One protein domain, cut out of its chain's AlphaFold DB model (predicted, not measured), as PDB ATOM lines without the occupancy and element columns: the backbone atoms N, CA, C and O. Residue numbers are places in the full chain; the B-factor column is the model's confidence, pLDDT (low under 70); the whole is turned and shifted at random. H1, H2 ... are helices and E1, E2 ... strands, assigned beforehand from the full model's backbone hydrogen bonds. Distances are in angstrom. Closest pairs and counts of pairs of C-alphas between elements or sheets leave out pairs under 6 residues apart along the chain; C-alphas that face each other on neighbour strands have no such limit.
ATOM      1  N   CYS A  48     -29.573-127.878  28.596       92.88
ATOM      2  CA  CYS A  48     -30.218-127.977  29.900       92.88
ATOM      3  C   CYS A  48     -29.407-127.178  30.922       92.88
ATOM      4  O   CYS A  48     -28.250-127.507  31.187       92.88
ATOM      5  N   VAL A  49     -30.002-126.136  31.499       93.75
ATOM      6  CA  VAL A  49     -29.368-125.318  32.538       93.75
ATOM      7  C   VAL A  49     -30.113-125.495  33.847       93.75
ATOM      8  O   VAL A  49     -31.337-125.397  33.896       93.75
ATOM      9  N   THR A  50     -29.364-125.750  34.910       95.62
ATOM     10  CA  THR A  50     -29.859-125.815  36.280       95.62
ATOM     11  C   THR A  50     -29.338-124.612  37.043       95.62
ATOM     12  O   THR A  50     -28.154-124.284  36.988       95.62
ATOM     13  N   CYS A  51     -30.240-123.911  37.709       97.00
ATOM     14  CA  CYS A  51     -29.936-122.739  38.507       97.00
ATOM     15  C   CYS A  51     -30.279-123.003  39.968       97.00
ATOM     16  O   CYS A  51     -31.191-123.780  40.244       97.00
ATOM     17  N   SER A  52     -29.556-122.353  40.876       96.88
ATOM     18  CA  SER A  52     -29.760-122.431  42.320       96.88
ATOM     19  C   SER A  52     -29.876-121.048  42.943       96.88
ATOM     20  O   SER A  52     -29.199-120.097  42.542       96.88
ATOM     21  N   GLY A  53     -30.715-120.985  43.979       84.62
ATOM     22  CA  GLY A  53     -31.035-119.775  44.725       84.62
ATOM     23  C   GLY A  53     -31.791-118.739  43.895       84.62
ATOM     24  O   GLY A  53     -31.200-117.693  43.629       84.62
ATOM     25  N   PRO A  54     -33.066-118.959  43.515       94.31
ATOM     26  CA  PRO A  54     -33.955-120.118  43.738       94.31
ATOM     27  C   PRO A  54     -33.727-121.286  42.755       94.31
ATOM     28  O   PRO A  54     -33.257-121.082  41.645       94.31
ATOM     29  N   ASP A  55     -34.055-122.523  43.140       94.25
ATOM     30  CA  ASP A  55     -33.807-123.677  42.263       94.25
ATOM     31  C   ASP A  55     -34.771-123.722  41.068       94.25
ATOM     32  O   ASP A  55     -35.994-123.712  41.229       94.25
ATOM     33  N   ALA A  56     -34.211-123.777  39.858       95.62
ATOM     34  CA  ALA A  56     -34.964-123.826  38.610       95.62
ATOM     35  C   ALA A  56     -34.206-124.585  37.515       95.62
ATOM     36  O   ALA A  56     -32.974-124.638  37.498       95.62
ATOM     37  N   HIS A  57     -34.957-125.138  36.565       94.44
ATOM     38  CA  HIS A  57     -34.415-125.809  35.391       94.44
ATOM     39  C   HIS A  57     -34.945-125.146  34.117       94.44
ATOM     40  O   HIS A  57     -36.133-124.821  34.027       94.44
ATOM     41  N   TYR A  58     -34.066-124.956  33.135       93.75
ATOM     42  CA  TYR A  58     -34.377-124.288  31.874       93.75
ATOM     43  C   TYR A  58     -33.875-125.091  30.680       93.75
ATOM     44  O   TYR A  58     -32.790-125.679  30.716       93.75
ATOM     45  N   ALA A  59     -34.653-125.049  29.600       92.88
ATOM     46  CA  ALA A  59     -34.233-125.493  28.280       92.88
ATOM     47  C   ALA A  59     -33.803-124.258  27.485       92.88
ATOM     48  O   ALA A  59     -34.626-123.441  27.081       92.88
ATOM     49  N   CYS A  60     -32.502-124.054  27.330       92.25
ATOM     50  CA  CYS A  60     -31.982-122.857  26.695       92.25
ATOM     51  C   CYS A  60     -31.662-123.110  25.231       92.25
ATOM     52  O   CYS A  60     -30.860-123.990  24.915       92.25
ATOM     53  N   ALA A  61     -32.259-122.321  24.350       90.44
ATOM     54  CA  ALA A  61     -32.076-122.442  22.914       90.44
ATOM     55  C   ALA A  61     -31.688-121.096  22.306       90.44
ATOM     56  O   ALA A  61     -32.021-120.037  22.840       90.44
ATOM     57  N   PHE A  62     -31.021-121.141  21.161       88.25
ATOM     58  CA  PHE A  62     -30.701-119.953  20.379       88.25
ATOM     59  C   PHE A  62     -31.462-120.011  19.060       88.25
ATOM     60  O   PHE A  62     -31.624-121.080  18.469       88.25
ATOM     61  N   ASP A  63     -31.976-118.871  18.616       84.38
ATOM     62  CA  ASP A  63     -32.658-118.795  17.328       84.38
ATOM     63  C   ASP A  63     -31.664-119.042  16.186       84.38
ATOM     64  O   ASP A  63     -30.598-118.432  16.129       84.38
ATOM     65  N   GLY A  64     -32.007-119.969  15.286       76.81
ATOM     66  CA  GLY A  64     -31.180-120.316  14.125       76.81
ATOM     67  C   GLY A  64     -29.968-121.210  14.415       76.81
ATOM     68  O   GLY A  64     -29.174-121.440  13.506       76.81
ATOM     69  N   VAL A  65     -29.822-121.736  15.639       73.00
ATOM     70  CA  VAL A  65     -28.660-122.546  16.039       73.00
ATOM     71  C   VAL A  65     -29.079-123.816  16.760       73.00
ATOM     72  O   VAL A  65     -29.833-123.778  17.731       73.00
ATOM     73  N   SER A  66     -28.514-124.944  16.341       67.38
ATOM     74  CA  SER A  66     -28.633-126.211  17.061       67.38
ATOM     75  C   SER A  66     -27.588-126.286  18.182       67.38
ATOM     76  O   SER A  66     -26.394-126.162  17.919       67.38
ATOM     77  N   ALA A  67     -27.987-126.540  19.435       64.00
ATOM     78  CA  ALA A  67     -27.047-126.773  20.549       64.00
ATOM     79  C   ALA A  67     -26.072-127.951  20.346       64.00
ATOM     80  O   ALA A  67     -25.116-128.079  21.119       64.00
ATOM     81  N   ASP A  68     -26.252-128.773  19.307       63.53
ATOM     82  CA  ASP A  68     -25.303-129.818  18.900       63.53
ATOM     83  C   ASP A  68     -23.903-129.274  18.587       63.53
ATOM     84  O   ASP A  68     -22.927-130.017  18.663       63.53
ATOM     85  N   THR A  69     -23.759-127.969  18.313       65.19
ATOM     86  CA  THR A  69     -22.441-127.336  18.133       65.19
ATOM     87  C   THR A  69     -21.569-127.454  19.389       65.19
ATOM     88  O   THR A  69     -20.349-127.342  19.312       65.19
ATOM     89  N   GLY A  70     -22.168-127.680  20.568       73.56
ATOM     90  CA  GLY A  70     -21.432-127.888  21.812       73.56
ATOM     91  C   GLY A  70     -20.587-126.686  22.248       73.56
ATOM     92  O   GLY A  70     -19.777-126.831  23.171       73.56
ATOM     93  N   ASP A  71     -20.793-125.522  21.630       84.06
ATOM     94  CA  ASP A  71     -19.921-124.362  21.751       84.06
ATOM     95  C   ASP A  71     -19.876-123.844  23.204       84.06
ATOM     96  O   ASP A  71     -20.919-123.605  23.828       84.06
ATOM     97  N   PRO A  72     -18.676-123.696  23.794       87.75
ATOM     98  CA  PRO A  72     -18.535-123.284  25.185       87.75
ATOM     99  C   PRO A  72     -19.000-121.846  25.423       87.75
ATOM    100  O   PRO A  72     -19.434-121.529  26.531       87.75
ATOM    101  N   ARG A  73     -18.940-120.976  24.409       89.38
ATOM    102  CA  ARG A  73     -19.322-119.571  24.546       89.38
ATOM    103  C   ARG A  73     -20.842-119.430  24.565       89.38
ATOM    104  O   ARG A  73     -21.351-118.685  25.398       89.38
ATOM    105  N   LEU A  74     -21.565-120.200  23.745       88.94
ATOM    106  CA  LEU A  74     -23.033-120.257  23.807       88.94
ATOM    107  C   LEU A  74     -23.524-120.816  25.153       88.94
ATOM    108  O   LEU A  74     -24.455-120.272  25.747       88.94
ATOM    109  N   LYS A  75     -22.852-121.844  25.691       90.75
ATOM    110  CA  LYS A  75     -23.138-122.378  27.039       90.75
ATOM    111  C   LYS A  75     -22.978-121.310  28.122       90.75
ATOM    112  O   LYS A  75     -23.855-121.163  28.969       90.75
ATOM    113  N   LEU A  76     -21.872-120.563  28.088       92.69
ATOM    114  CA  LEU A  76     -21.606-119.471  29.028       92.69
ATOM    115  C   LEU A  76     -22.645-118.354  28.911       92.69
ATOM    116  O   LEU A  76     -23.182-117.931  29.931       92.69
ATOM    117  N   LEU A  77     -22.962-117.926  27.687       92.75
ATOM    118  CA  LEU A  77     -23.962-116.892  27.433       92.75
ATOM    119  C   LEU A  77     -25.314-117.282  28.031       92.75
ATOM    120  O   LEU A  77     -25.916-116.511  28.776       92.75
ATOM    121  N   CYS A  78     -25.733-118.518  27.775       93.44
ATOM    122  CA  CYS A  78     -26.969-119.058  28.300       93.44
ATOM    123  C   CYS A  78     -27.018-119.055  29.841       93.44
ATOM    124  O   CYS A  78     -27.976-118.556  30.430       93.44
ATOM    125  N   ILE A  79     -25.959-119.547  30.499       95.44
ATOM    126  CA  ILE A  79     -25.826-119.511  31.964       95.44
ATOM    127  C   ILE A  79     -25.970-118.074  32.476       95.44
ATOM    128  O   ILE A  79     -26.731-117.826  33.410       95.44
ATOM    129  N   THR A  80     -25.250-117.122  31.873       95.56
ATOM    130  CA  THR A  80     -25.237-115.733  32.346       95.56
ATOM    131  C   THR A  80     -26.567-115.016  32.148       95.56
ATOM    132  O   THR A  80     -26.987-114.283  33.039       95.56
ATOM    133  N   GLU A  81     -27.245-115.227  31.022       95.56
ATOM    134  CA  GLU A  81     -28.532-114.583  30.742       95.56
ATOM    135  C   GLU A  81     -29.650-115.149  31.616       95.56
ATOM    136  O   GLU A  81     -30.448-114.386  32.162       95.56
ATOM    137  N   LEU A  82     -29.676-116.466  31.836       95.38
ATOM    138  CA  LEU A  82     -30.635-117.087  32.751       95.38
ATOM    139  C   LEU A  82     -30.391-116.664  34.198       95.38
ATOM    140  O   LEU A  82     -31.345-116.322  34.894       95.38
ATOM    141  N   ALA A  83     -29.132-116.614  34.641       96.88
ATOM    142  CA  ALA A  83     -28.806-116.146  35.985       96.88
ATOM    143  C   ALA A  83     -29.261-114.695  36.207       96.88
ATOM    144  O   ALA A  83     -29.918-114.401  37.203       96.88
ATOM    145  N   LYS A  84     -28.974-113.797  35.252       96.38
ATOM    146  CA  LYS A  84     -29.344-112.375  35.338       96.38
ATOM    147  C   LYS A  84     -30.851-112.148  35.263       96.38
ATOM    148  O   LYS A  84     -31.386-111.394  36.068       96.38
ATOM    149  N   SER A  85     -31.526-112.768  34.297       95.19
ATOM    150  CA  SER A  85     -32.965-112.570  34.075       95.19
ATOM    151  C   SER A  85     -33.831-113.267  35.124       95.19
ATOM    152  O   SER A  85     -34.893-112.756  35.472       95.19
ATOM    153  N   GLY A  86     -33.377-114.411  35.643       93.94
ATOM    154  CA  GLY A  86     -34.063-115.176  36.684       93.94
ATOM    155  C   GLY A  86     -33.708-114.766  38.114       93.94
ATOM    156  O   GLY A  86     -34.405-115.168  39.040       93.94
ATOM    157  N   GLY A  87     -32.653-113.966  38.304       96.31
ATOM    158  CA  GLY A  87     -32.176-113.564  39.630       96.31
ATOM    159  C   GLY A  87     -31.572-114.718  40.432       96.31
ATOM    160  O   GLY A  87     -31.714-114.753  41.652       96.31
ATOM    161  N   HIS A  88     -30.929-115.670  39.752       97.44
ATOM    162  CA  HIS A  88     -30.337-116.852  40.380       97.44
ATOM    163  C   HIS A  88     -28.953-116.554  40.946       97.44
ATOM    164  O   HIS A  88     -28.166-115.827  40.337       97.44
ATOM    165  N   ALA A  89     -28.616-117.173  42.078       97.12
ATOM    166  CA  ALA A  89     -27.284-117.057  42.669       97.12
ATOM    167  C   ALA A  89     -26.204-117.740  41.812       97.12
ATOM    168  O   ALA A  89     -25.077-117.253  41.725       97.12
ATOM    169  N   SER A  90     -26.534-118.870  41.182       95.81
ATOM    170  CA  SER A  90     -25.634-119.593  40.278       95.81
ATOM    171  C   SER A  90     -26.423-120.430  39.277       95.81
ATOM    172  O   SER A  90     -27.476-120.956  39.620       95.81
ATOM    173  N   CYS A  91     -25.904-120.581  38.058       97.19
ATOM    174  CA  CYS A  91     -26.467-121.445  37.021       97.19
ATOM    175  C   CYS A  91     -25.363-122.310  36.394       97.19
ATOM    176  O   CYS A  91     -24.197-121.917  36.344       97.19
ATOM    177  N   SER A  92     -25.702-123.508  35.924       94.94
ATOM    178  CA  SER A  92     -24.761-124.466  35.332       94.94
ATOM    179  C   SER A  92     -25.431-125.318  34.258       94.94
ATOM    180  O   SER A  92     -26.595-125.675  34.375       94.94
ATOM    181  N   VAL A  93     -24.692-125.660  33.197       93.19
ATOM    182  CA  VAL A  93     -25.190-126.565  32.144       93.19
ATOM    183  C   VAL A  93     -25.053-128.010  32.610       93.19
ATOM    184  O   VAL A  93     -23.939-128.479  32.864       93.19
ATOM    185  N   ASP A  94     -26.165-128.734  32.653       90.44
ATOM    186  CA  ASP A  94     -26.183-130.155  32.960       90.44
ATOM    187  C   ASP A  94     -25.965-130.976  31.683       90.44
ATOM    188  O   ASP A  94     -26.775-130.979  30.760       90.44
ATOM    189  N   ARG A  95     -24.818-131.659  31.622       84.44
ATOM    190  CA  ARG A  95     -24.413-132.488  30.473       84.44
ATOM    191  C   ARG A  95     -24.935-133.924  30.553       84.44
ATOM    192  O   ARG A  95     -24.685-134.700  29.636       84.44
ATOM    193  N   LYS A  96     -25.542-134.303  31.680       81.19
ATOM    194  CA  LYS A  96     -26.029-135.660  31.956       81.19
ATOM    195  C   LYS A  96     -27.546-135.766  31.808       81.19
ATOM    196  O   LYS A  96     -28.058-136.881  31.768       81.19
ATOM    197  N   GLN A  97     -28.249-134.638  31.740       77.50
ATOM    198  CA  GLN A  97     -29.688-134.599  31.521       77.50
ATOM    199  C   GLN A  97     -30.073-135.192  30.165       77.50
ATOM    200  O   GLN A  97     -29.420-134.973  29.143       77.50
ATOM    201  N   ILE A  98     -31.156-135.964  30.188       68.81
ATOM    202  CA  ILE A  98     -31.732-136.616  29.016       68.81
ATOM    203  C   ILE A  98     -32.613-135.577  28.322       68.81
ATOM    204  O   ILE A  98     -33.531-135.048  28.940       68.81
ATOM    205  N   VAL A  99     -32.339-135.274  27.052       74.62
ATOM    206  CA  VAL A  99     -33.230-134.452  26.215       74.62
ATOM    207  C   VAL A  99     -34.571-135.192  26.078       74.62
ATOM    208  O   VAL A  99     -34.552-136.374  25.719       74.62
ATOM    209  N   PRO A 100     -35.731-134.555  26.332       82.75
ATOM    210  CA  PRO A 100     -35.962-133.117  26.528       82.75
ATOM    211  C   PRO A 100     -35.632-132.605  27.940       82.75
ATOM    212  O   PRO A 100     -35.949-133.252  28.936       82.75
ATOM    213  N   CYS A 101     -35.040-131.407  28.025       87.62
ATOM    214  CA  CYS A 101     -34.701-130.794  29.308       87.62
ATOM    215  C   CYS A 101     -35.970-130.567  30.149       87.62
ATOM    216  O   CYS A 101     -36.927-129.965  29.653       87.62
ATOM    217  N   PRO A 102     -35.996-130.979  31.428       83.69
ATOM    218  CA  PRO A 102     -37.085-130.602  32.315       83.69
ATOM    219  C   PRO A 102     -36.980-129.095  32.571       83.69
ATOM    220  O   PRO A 102     -35.987-128.657  33.137       83.69
ATOM    221  N   GLY A 103     -37.940-128.278  32.132       88.62
ATOM    222  CA  GLY A 103     -37.884-126.835  32.383       88.62
ATOM    223  C   GLY A 103     -38.666-125.965  31.407       88.62
ATOM    224  O   GLY A 103     -39.192-126.441  30.404       88.62
ATOM    225  N   GLU A 104     -38.727-124.665  31.709       88.94
ATOM    226  CA  GLU A 104     -39.253-123.664  30.776       88.94
ATOM    227  C   GLU A 104     -38.232-123.419  29.656       88.94
ATOM    228  O   GLU A 104     -37.041-123.215  29.920       88.94
ATOM    229  N   ALA A 105     -38.700-123.434  28.406       91.06
ATOM    230  CA  ALA A 105     -37.863-123.141  27.253       91.06
ATOM    231  C   ALA A 105     -37.609-121.632  27.138       91.06
ATOM    232  O   ALA A 105     -38.538-120.837  26.972       91.06
ATOM    233  N   LYS A 106     -36.339-121.232  27.203       92.38
ATOM    234  CA  LYS A 106     -35.886-119.854  27.004       92.38
ATOM    235  C   LYS A 106     -35.100-119.765  25.708       92.38
ATOM    236  O   LYS A 106     -34.004-120.311  25.601       92.38
ATOM    237  N   ARG A 107     -35.665-119.044  24.736       90.50
ATOM    238  CA  ARG A 107     -34.938-118.645  23.532       90.50
ATOM    239  C   ARG A 107     -34.209-117.337  23.778       90.50
ATOM    240  O   ARG A 107     -34.820-116.360  24.208       90.50
ATOM    241  N   LEU A 108     -32.908-117.350  23.530       90.44
ATOM    242  CA  LEU A 108     -32.063-116.170  23.584       90.44
ATOM    243  C   LEU A 108     -31.748-115.720  22.162       90.44
ATOM    244  O   LEU A 108     -31.410-116.534  21.298       90.44
ATOM    245  N   ALA A 109     -31.826-114.408  21.947       88.12
ATOM    246  CA  ALA A 109     -31.374-113.805  20.706       88.12
ATOM    247  C   ALA A 109     -29.868-114.036  20.546       88.12
ATOM    248  O   ALA A 109     -29.094-113.919  21.502       88.12
TER     249      ALA A 109
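Overview. This is residues 48 to 109 of the 232 residues of an uncharacterized protein of Hyphomicrobium sp. (UniProt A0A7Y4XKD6). A strongly twisted sheet of four strands curls round one helix, H1, which covers one face of the sheet and leaves the other without a helix. Residues 68 to 73, where the link from E2 runs into H1, stick out, and the link of residues 94 to 103 leads from one edge strand of the sheet, E3, to the other, E4. The printed part has 62 residues, with one named helix and four named strands in the order E1, E2, H1, E3, E4; the sheet runs E3, E1, E2, E4 and is mixed, and the class is mixed, helices and strands. The whole is compact, with a radius of gyration of the C-alphas of 10.6 A, and spans 29 by 23 by 18 A.

Arrangement. Start at the first printed residue: E1, residues 48 to 52, forms a hairpin with E2, residues 56 to 62, and the two are antiparallel at 141 degrees. Look there for N 49 and O 58, 2.9 A apart, and N 51 and O 56, 2.8 A apart, both within hydrogen-bond range. H1, residues 72 to 86, is on the sheet, in two layers, a helix on one face of a sheet. Its closest C-alphas to E2 are those of Cys 78 and Cys 60, 6.5 A apart. In H1 every O i to N i+4 pair is within hydrogen-bond range. E3, residues 90 to 93, is antiparallel to E1 at 161 degrees, with N 50 and O 92 2.8 A apart, within hydrogen-bond range. The closest C-alphas of H1 and E3 are those of Ile 79 and Cys 91, 5.5 A apart. E2, H1 and E3 make a split strand-helix-strand unit, two strands running the same way with E1 between them, and its crossover is right-handed. E4, residues 104 to 108, is parallel to E2 at 37 degrees, with N 106 and O 59 2.8 A apart, within hydrogen-bond range. E1 and E4 are apart.

Along the chain. Find C-alpha 48 at (-30.218, -127.977, 29.900); from there E1 runs 13.6 A to C-alpha 52. E2 runs 19.1 A from Ala 56 to Phe 62. H1 begins at C-alpha 72, at (-18.535, -123.284, 25.185), and ends 21.0 A away at Gly 86. E3 covers 10.7 A from Ser 90 to Val 93. E4 covers 12.6 A and ends at C-alpha 108, at (-32.063, -116.170, 23.584).

Size, cuts and confidence. The two C-alphas farthest apart are those of Gly 53 and Gly 64, at 30.6 A. The printed part has no cut and no long link. The mean pLDDT of the printed part is 88.4; look for values under 70 at residues 66 to 69 and residue 98.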